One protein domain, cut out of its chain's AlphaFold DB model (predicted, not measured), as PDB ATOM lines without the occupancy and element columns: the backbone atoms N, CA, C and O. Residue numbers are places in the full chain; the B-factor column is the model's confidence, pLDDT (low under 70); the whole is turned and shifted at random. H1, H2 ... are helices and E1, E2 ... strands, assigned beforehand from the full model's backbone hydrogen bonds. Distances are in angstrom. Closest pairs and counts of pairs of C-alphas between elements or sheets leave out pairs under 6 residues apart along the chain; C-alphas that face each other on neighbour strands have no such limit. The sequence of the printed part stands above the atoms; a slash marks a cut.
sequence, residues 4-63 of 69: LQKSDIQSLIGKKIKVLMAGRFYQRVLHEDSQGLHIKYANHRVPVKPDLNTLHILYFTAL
ATOM      1  N   LEU A   4       1.598  26.234 -71.140       91.06
ATOM      2  CA  LEU A   4       1.668  27.339 -72.096       91.06
ATOM      3  C   LEU A   4       0.267  27.842 -72.468       91.06
ATOM      4  O   LEU A   4      -0.008  29.027 -72.350       91.06
ATOM      5  N   GLN A   5      -0.651  26.930 -72.801       91.06
ATOM      6  CA  GLN A   5      -2.037  27.289 -73.112       91.06
ATOM      7  C   GLN A   5      -2.751  27.930 -71.912       91.06
ATOM      8  O   GLN A   5      -3.538  28.850 -72.096       91.06
ATOM      9  N   LYS A   6      -2.470  27.494 -70.674       92.88
ATOM     10  CA  LYS A   6      -3.001  28.162 -69.469       92.88
ATOM     11  C   LYS A   6      -2.490  29.599 -69.348       92.88
ATOM     12  O   LYS A   6      -3.282  30.492 -69.060       92.88
ATOM     13  N   SER A   7      -1.194  29.809 -69.581       94.19
ATOM     14  CA  SER A   7      -0.580  31.142 -69.590       94.19
ATOM     15  C   SER A   7      -1.211  32.039 -70.658       94.19
ATOM     16  O   SER A   7      -1.605  33.168 -70.365       94.19
ATOM     17  N   ASP A   8      -1.419  31.503 -71.865       93.62
ATOM     18  CA  ASP A   8      -2.087  32.216 -72.954       93.62
ATOM     19  C   ASP A   8      -3.491  32.667 -72.533       93.62
ATOM     20  O   ASP A   8      -3.800  33.850 -72.659       93.62
ATOM     21  N   ILE A   9      -4.320  31.780 -71.960       94.00
ATOM     22  CA  ILE A   9      -5.664  32.142 -71.460       94.00
ATOM     23  C   ILE A   9      -5.580  33.312 -70.486       94.00
ATOM     24  O   ILE A   9      -6.273  34.309 -70.679       94.00
ATOM     25  N   GLN A  10      -4.722  33.206 -69.470       95.19
ATOM     26  CA  GLN A  10      -4.576  34.237 -68.442       95.19
ATOM     27  C   GLN A  10      -4.151  35.580 -69.045       95.19
ATOM     28  O   GLN A  10      -4.695  36.624 -68.695       95.19
ATOM     29  N   SER A  11      -3.259  35.557 -70.037       95.88
ATOM     30  CA  SER A  11      -2.822  36.762 -70.746       95.88
ATOM     31  C   SER A  11      -3.906  37.403 -71.628       95.88
ATOM     32  O   SER A  11      -3.768  38.571 -72.013       95.88
ATOM     33  N   LEU A  12      -4.951  36.646 -71.984       95.81
ATOM     34  CA  LEU A  12      -6.042  37.053 -72.872       95.81
ATOM     35  C   LEU A  12      -7.291  37.521 -72.114       95.81
ATOM     36  O   LEU A  12      -8.141  38.180 -72.719       95.81
ATOM     37  N   ILE A  13      -7.417  37.222 -70.817       96.69
ATOM     38  CA  ILE A  13      -8.512  37.738 -69.982       96.69
ATOM     39  C   ILE A  13      -8.474  39.275 -69.997       96.69
ATOM     40  O   ILE A  13      -7.424  39.901 -69.871       96.69
ATOM     41  N   GLY A  14      -9.632  39.896 -70.225       96.81
ATOM     42  CA  GLY A  14      -9.774  41.345 -70.386       96.81
ATOM     43  C   GLY A  14      -9.399  41.880 -71.775       96.81
ATOM     44  O   GLY A  14      -9.616  43.061 -72.044       96.81
ATOM     45  N   LYS A  15      -8.898  41.041 -72.694       97.25
ATOM     46  CA  LYS A  15      -8.528  41.441 -74.062       97.25
ATOM     47  C   LYS A  15      -9.551  40.986 -75.098       97.25
ATOM     48  O   LYS A  15     -10.327  40.054 -74.883       97.25
ATOM     49  N   LYS A  16      -9.540  41.650 -76.261       97.00
ATOM     50  CA  LYS A  16     -10.320  41.229 -77.433       97.00
ATOM     51  C   LYS A  16      -9.713  39.958 -78.035       97.00
ATOM     52  O   LYS A  16      -8.573  39.969 -78.485       97.00
ATOM     53  N   ILE A  17     -10.511  38.903 -78.101       96.38
ATOM     54  CA  ILE A  17     -10.185  37.603 -78.690       96.38
ATOM     55  C   ILE A  17     -11.064  37.326 -79.913       96.38
ATOM     56  O   ILE A  17     -12.147  37.902 -80.063       96.38
ATOM     57  N   LYS A  18     -10.616  36.414 -80.782       96.88
ATOM     58  CA  LYS A  18     -11.445  35.845 -81.853       96.88
ATOM     59  C   LYS A  18     -12.302  34.715 -81.290       96.88
ATOM     60  O   LYS A  18     -11.780  33.813 -80.644       96.88
ATOM     61  N   VAL A  19     -13.600  34.748 -81.574       96.44
ATOM     62  CA  VAL A  19     -14.567  33.728 -81.156       96.44
ATOM     63  C   VAL A  19     -15.334  33.217 -82.370       96.44
ATOM     64  O   VAL A  19     -16.019  33.992 -83.035       96.44
ATOM     65  N   LEU A  20     -15.234  31.924 -82.659       95.25
ATOM     66  CA  LEU A  20     -16.037  31.227 -83.653       95.25
ATOM     67  C   LEU A  20     -17.402  30.876 -83.048       95.25
ATOM     68  O   LEU A  20     -17.490  30.101 -82.095       95.25
ATOM     69  N   MET A  21     -18.468  31.445 -83.606       92.88
ATOM     70  CA  MET A  21     -19.856  31.180 -83.216       92.88
ATOM     71  C   MET A  21     -20.717  31.021 -84.468       92.88
ATOM     72  O   MET A  21     -20.726  31.902 -85.327       92.88
ATOM     73  N   ALA A  22     -21.459  29.913 -84.571       89.00
ATOM     74  CA  ALA A  22     -22.343  29.621 -85.709       89.00
ATOM     75  C   ALA A  22     -21.664  29.812 -87.089       89.00
ATOM     76  O   ALA A  22     -22.219  30.442 -87.987       89.00
ATOM     77  N   GLY A  23     -20.425  29.322 -87.231       90.81
ATOM     78  CA  GLY A  23     -19.657  29.389 -88.483       90.81
ATOM     79  C   GLY A  23     -19.069  30.763 -88.826       90.81
ATOM     80  O   GLY A  23     -18.489  30.920 -89.895       90.81
ATOM     81  N   ARG A  24     -19.194  31.766 -87.946       92.88
ATOM     82  CA  ARG A  24     -18.627  33.110 -88.144       92.88
ATOM     83  C   ARG A  24     -17.691  33.493 -87.006       92.88
ATOM     84  O   ARG A  24     -17.930  33.137 -85.852       92.88
ATOM     85  N   PHE A  25     -16.649  34.256 -87.325       94.50
ATOM     86  CA  PHE A  25     -15.750  34.823 -86.325       94.50
ATOM     87  C   PHE A  25     -16.246  36.180 -85.832       94.50
ATOM     88  O   PHE A  25     -16.620  37.049 -86.615       94.50
ATOM     89  N   TYR A  26     -16.182  36.374 -84.519       94.06
ATOM     90  CA  TYR A  26     -16.489  37.625 -83.840       94.06
ATOM     91  C   TYR A  26     -15.306  38.046 -82.978       94.06
ATOM     92  O   TYR A  26     -14.628  37.207 -82.392       94.06
ATOM     93  N   GLN A  27     -15.086  39.351 -82.848       96.19
ATOM     94  CA  GLN A  27     -14.156  39.890 -81.858       96.19
ATOM     95  C   GLN A  27     -14.916  40.275 -80.593       96.19
ATOM     96  O   GLN A  27     -15.851  41.082 -80.648       96.19
ATOM     97  N   ARG A  28     -14.544  39.690 -79.454       95.62
ATOM     98  CA  ARG A  28     -15.190  39.932 -78.153       95.62
ATOM     99  C   ARG A  28     -14.162  39.933 -77.034       95.62
ATOM    100  O   ARG A  28     -13.093  39.364 -77.197       95.62
ATOM    101  N   VAL A  29     -14.474  40.598 -75.928       96.94
ATOM    102  CA  VAL A  29     -13.596  40.621 -74.753       96.94
ATOM    103  C   VAL A  29     -13.789  39.332 -73.961       96.94
ATOM    104  O   VAL A  29     -14.931  38.968 -73.677       96.94
ATOM    105  N   LEU A  30     -12.689  38.644 -73.651       97.44
ATOM    106  CA  LEU A  30     -12.700  37.464 -72.793       97.44
ATOM    107  C   LEU A  30     -12.866  37.884 -71.332       97.44
ATOM    108  O   LEU A  30     -12.138  38.746 -70.842       97.44
ATOM    109  N   HIS A  31     -13.788  37.241 -70.635       96.69
ATOM    110  CA  HIS A  31     -14.023  37.415 -69.211       96.69
ATOM    111  C   HIS A  31     -13.925  36.064 -68.500       96.69
ATOM    112  O   HIS A  31     -14.173  35.019 -69.101       96.69
ATOM    113  N   GLU A  32     -13.593  36.096 -67.215       96.62
ATOM    114  CA  GLU A  32     -13.586  34.935 -66.330       96.62
ATOM    115  C   GLU A  32     -14.450  35.252 -65.107       96.62
ATOM    116  O   GLU A  32     -14.405  36.362 -64.577       96.62
ATOM    117  N   ASP A  33     -15.277  34.296 -64.701       94.88
ATOM    118  CA  ASP A  33     -16.051  34.345 -63.464       94.88
ATOM    119  C   ASP A  33     -16.051  32.968 -62.781       94.88
ATOM    120  O   ASP A  33     -15.390  32.032 -63.232       94.88
ATOM    121  N   SER A  34     -16.814  32.820 -61.695       94.56
ATOM    122  CA  SER A  34     -16.946  31.550 -60.965       94.56
ATOM    123  C   SER A  34     -17.509  30.395 -61.806       94.56
ATOM    124  O   SER A  34     -17.356  29.235 -61.433       94.56
ATOM    125  N   GLN A  35     -18.136  30.686 -62.950       92.94
ATOM    126  CA  GLN A  35     -18.637  29.708 -63.916       92.94
ATOM    127  C   GLN A  35     -17.680  29.517 -65.114       92.94
ATOM    128  O   GLN A  35     -18.049  28.871 -66.101       92.94
ATOM    129  N   GLY A  36     -16.478  30.096 -65.066       94.88
ATOM    130  CA  GLY A  36     -15.421  29.961 -66.065       94.88
ATOM    131  C   GLY A  36     -15.392  31.060 -67.132       94.88
ATOM    132  O   GLY A  36     -15.906  32.169 -66.969       94.88
ATOM    133  N   LEU A  37     -14.748  30.738 -68.256       96.69
ATOM    134  CA  LEU A  37     -14.507  31.676 -69.349       96.69
ATOM    135  C   LEU A  37     -15.777  31.976 -70.146       96.69
ATOM    136  O   LEU A  37     -16.492  31.073 -70.592       96.69
ATOM    137  N   HIS A  38     -16.027  33.256 -70.390       96.94
ATOM    138  CA  HIS A  38     -17.189  33.705 -71.138       96.94
ATOM    139  C   HIS A  38     -16.924  35.003 -71.905       96.94
ATOM    140  O   HIS A  38     -15.940  35.709 -71.695       96.94
ATOM    141  N   ILE A  39     -17.848  35.331 -72.801       96.12
ATOM    142  CA  ILE A  39     -17.954  36.634 -73.453       96.12
ATOM    143  C   ILE A  39     -19.347  37.211 -73.206       96.12
ATOM    144  O   ILE A  39     -20.301  36.477 -72.934       96.12
ATOM    145  N   LYS A  40     -19.489  38.527 -73.367       93.06
ATOM    146  CA  LYS A  40     -20.805  39.165 -73.485       93.06
ATOM    147  C   LYS A  40     -21.239  39.201 -74.950       93.06
ATOM    148  O   LYS A  40     -20.518  39.713 -75.810       93.06
ATOM    149  N   TYR A  41     -22.426  38.681 -75.242       89.12
ATOM    150  CA  TYR A  41     -23.042  38.744 -76.568       89.12
ATOM    151  C   TYR A  41     -24.515  39.127 -76.424       89.12
ATOM    152  O   TYR A  41     -25.268  38.411 -75.776       89.12
ATOM    153  N   ALA A  42     -24.909  40.269 -77.001       86.38
ATOM    154  CA  ALA A  42     -26.259  40.832 -76.864       86.38
ATOM    155  C   ALA A  42     -26.739  40.907 -75.397       86.38
ATOM    156  O   ALA A  42     -27.842  40.490 -75.078       86.38
ATOM    157  N   ASN A  43     -25.876  41.384 -74.489       86.19
ATOM    158  CA  ASN A  43     -26.099  41.420 -73.032       86.19
ATOM    159  C   ASN A  43     -26.272  40.060 -72.334       86.19
ATOM    160  O   ASN A  43     -26.500  40.025 -71.128       86.19
ATOM    161  N   HIS A  44     -26.066  38.946 -73.035       89.25
ATOM    162  CA  HIS A  44     -26.041  37.617 -72.434       89.25
ATOM    163  C   HIS A  44     -24.612  37.140 -72.172       89.25
ATOM    164  O   HIS A  44     -23.693  37.388 -72.960       89.25
ATOM    165  N   ARG A  45     -24.446  36.408 -71.067       93.00
ATOM    166  CA  ARG A  45     -23.247  35.618 -70.785       93.00
ATOM    167  C   ARG A  45     -23.218  34.425 -71.737       93.00
ATOM    168  O   ARG A  45     -24.136  33.608 -71.725       93.00
ATOM    169  N   VAL A  46     -22.162  34.315 -72.537       94.62
ATOM    170  CA  VAL A  46     -21.959  33.182 -73.445       94.62
ATOM    171  C   VAL A  46     -20.661  32.477 -73.075       94.62
ATOM    172  O   VAL A  46     -19.598  33.089 -73.205       94.62
ATOM    173  N   PRO A  47     -20.717  31.221 -72.603       96.19
ATOM    174  CA  PRO A  47     -19.518  30.471 -72.261       96.19
ATOM    175  C   PRO A  47     -18.690  30.201 -73.518       96.19
ATOM    176  O   PRO A  47     -19.239  29.884 -74.577       96.19
ATOM    177  N   VAL A  48     -17.370  30.302 -73.388       96.50
ATOM    178  CA  VAL A  48     -16.424  30.032 -74.475       96.50
ATOM    179  C   VAL A  48     -15.448  28.931 -74.089       96.50
ATOM    180  O   VAL A  48     -15.138  28.735 -72.916       96.50
ATOM    181  N   LYS A  49     -14.928  28.225 -75.092       95.12
ATOM    182  CA  LYS A  49     -13.850  27.246 -74.930       95.12
ATOM    183  C   LYS A  49     -12.687  27.595 -75.855       95.12
ATOM    184  O   LYS A  49     -12.943  27.878 -77.024       95.12
ATOM    185  N   PRO A  50     -11.434  27.592 -75.382       95.31
ATOM    186  CA  PRO A  50     -10.287  27.780 -76.263       95.31
ATOM    187  C   PRO A  50     -10.176  26.614 -77.250       95.31
ATOM    188  O   PRO A  50     -10.453  25.469 -76.884       95.31
ATOM    189  N   ASP A  51      -9.760  26.895 -78.484       92.88
ATOM    190  CA  ASP A  51      -9.320  25.842 -79.395       92.88
ATOM    191  C   ASP A  51      -7.944  25.331 -78.948       92.88
ATOM    192  O   ASP A  51      -6.999  26.107 -78.804       92.88
ATOM    193  N   LEU A  52      -7.849  24.031 -78.668       91.81
ATOM    194  CA  LEU A  52      -6.648  23.404 -78.099       91.81
ATOM    195  C   LEU A  52      -5.836  22.616 -79.134       91.81
ATOM    196  O   LEU A  52      -4.869  21.953 -78.763       91.81
ATOM    197  N   ASN A  53      -6.226  22.684 -80.409       91.50
ATOM    198  CA  ASN A  53      -5.570  21.976 -81.509       91.50
ATOM    199  C   ASN A  53      -4.222  22.595 -81.910       91.50
ATOM    200  O   ASN A  53      -3.465  22.000 -82.673       91.50
ATOM    201  N   THR A  54      -3.909  23.783 -81.395       87.00
ATOM    202  CA  THR A  54      -2.673  24.515 -81.668       87.00
ATOM    203  C   THR A  54      -1.857  24.725 -80.394       87.00
ATOM    204  O   THR A  54      -2.387  24.730 -79.279       87.00
ATOM    205  N   LEU A  55      -0.540  24.914 -80.556       87.81
ATOM    206  CA  LEU A  55       0.380  25.187 -79.444       87.81
ATOM    207  C   LEU A  55      -0.052  26.425 -78.638       87.81
ATOM    208  O   LEU A  55      -0.061  26.381 -77.410       87.81
ATOM    209  N   HIS A  56      -0.460  27.477 -79.352       91.50
ATOM    210  CA  HIS A  56      -1.029  28.711 -78.810       91.50
ATOM    211  C   HIS A  56      -2.529  28.791 -79.053       91.50
ATOM    212  O   HIS A  56      -3.024  28.240 -80.033       91.50
ATOM    213  N   ILE A  57      -3.254  29.538 -78.224       91.44
ATOM    214  CA  ILE A  57      -4.694  29.740 -78.422       91.44
ATOM    215  C   ILE A  57      -4.930  30.830 -79.470       91.44
ATOM    216  O   ILE A  57      -4.735  32.016 -79.213       91.44
ATOM    217  N   LEU A  58      -5.385  30.424 -80.658       92.69
ATOM    218  CA  LEU A  58      -5.642  31.342 -81.776       92.69
ATOM    219  C   LEU A  58      -7.059  31.927 -81.761       92.69
ATOM    220  O   LEU A  58      -7.285  33.066 -82.178       92.69
ATOM    221  N   TYR A  59      -8.031  31.136 -81.315       94.50
ATOM    222  CA  TYR A  59      -9.425  31.536 -81.207       94.50
ATOM    223  C   TYR A  59     -10.148  30.681 -80.166       94.50
ATOM    224  O   TYR A  59      -9.671  29.638 -79.718       94.50
ATOM    225  N   PHE A  60     -11.326  31.153 -79.782       96.31
ATOM    226  CA  PHE A  60     -12.244  30.465 -78.894       96.31
ATOM    227  C   PHE A  60     -13.483  30.039 -79.673       96.31
ATOM    228  O   PHE A  60     -13.822  30.622 -80.698       96.31
ATOM    229  N   THR A  61     -14.191  29.040 -79.179       95.69
ATOM    230  CA  THR A  61     -15.458  28.569 -79.729       95.69
ATOM    231  C   THR A  61     -16.573  28.838 -78.730       95.69
ATOM    232  O   THR A  61     -16.377  28.737 -77.518       95.69
ATOM    233  N   ALA A  62     -17.747  29.201 -79.233       94.81
ATOM    234  CA  ALA A  62     -18.954  29.329 -78.430       94.81
ATOM    235  C   ALA A  62     -20.180  28.865 -79.213       94.81
ATOM    236  O   ALA A  62     -20.235  28.922 -80.444       94.81
ATOM    237  N   LEU A  63     -21.197  28.437 -78.470       90.81
ATOM    238  CA  LEU A  63     -22.511  28.153 -79.028       90.81
ATOM    239  C   LEU A  63     -23.321  29.450 -79.090       90.81
ATOM    240  O   LEU A  63     -23.326  30.227 -78.134       90.81
TER     241      LEU A  63
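This is residues 4 to 63 of the 69 residues of an uncharacterized protein of Brevibacillus agri (UniProt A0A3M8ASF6). What shape do these atoms make? One strongly twisted sheet of six strands is folded back on itself into two leaves, E2 and E1 facing E5, E4 and E3 with E6 as the hinge, and it is curled like part of a barrel. The short helix H1 and the loop of residues 51 to 59 lie toward one end of the longest axis, and H1 only grazes the sheet. What are the parts? The printed part has 60 residues, with one named helix and six named strands in the order H1 E1 E2 E3 E4 E5 E6; the class is mixed, helices and strands, and the mixed sheet runs E2 E1 E6 E5 E4 E3. How large is it? It is compact, with a radius of gyration of the C-alphas of 10.7 A and spans of 31 by 27 by 17 A.

Where does the printed part begin? H1, residues 4 to 12, measures 12.4 A from first to last C-alpha, and its C-alpha 4 is at (1.668, 27.339, -72.096). Which strands come next? E1, residues 16 to 21, measures 15.0 A and E2, residues 24 to 29, 16.2 A. E3, residues 31 to 33, measures 6.8 A and E4, residues 36 to 41, 15.7 A. Where are the last strands? E5, residues 44 to 50, measures 19.0 A. E6, residues 60 to 62, measures 6.8 A and ends with C-alpha 62 at (-18.954, 29.329, -78.430).

How do E2, E1 and E6 stand? E2 and E1 are a hairpin, antiparallel at 146 degrees, with N 19 and O 26 within hydrogen-bond range at 2.8 A. E1 and E6 are parallel at 45 degrees, with N 20 and O 60 at 2.7 A. How do E3 to E6 follow? They are a meander, each strand the antiparallel neighbour of the one before, with N 31 and O 38 at 2.8 A, N 39 and O 46 at 2.9 A, and N 61 and O 49 at 2.7 A. How do the leaves meet? In this folded sheet the closest C-alphas of E2 and E4, those of Val 29 and Ile 39, are 6.0 A apart. E2 runs on into E3 across a break of 1 residue, at 66 degrees. Where is H1? It only grazes the sheet with its residues 5 to 12; its closest C-alpha pair with E5 is Ile 9 and Pro 50, 8.0 A. Every O i to N i+4 pair in H1 is within hydrogen-bond range.

How far does it reach? The two C-alphas farthest apart, those of Asn 43 and Leu 55, are 31.7 A apart. Is anything missing or long? The printed part has no cut, and no link is long; E5 to E6, 9 residues, is short and the others are tight. How sure is the model? The mean pLDDT of the printed part is 93.8, and no printed residue is under 70.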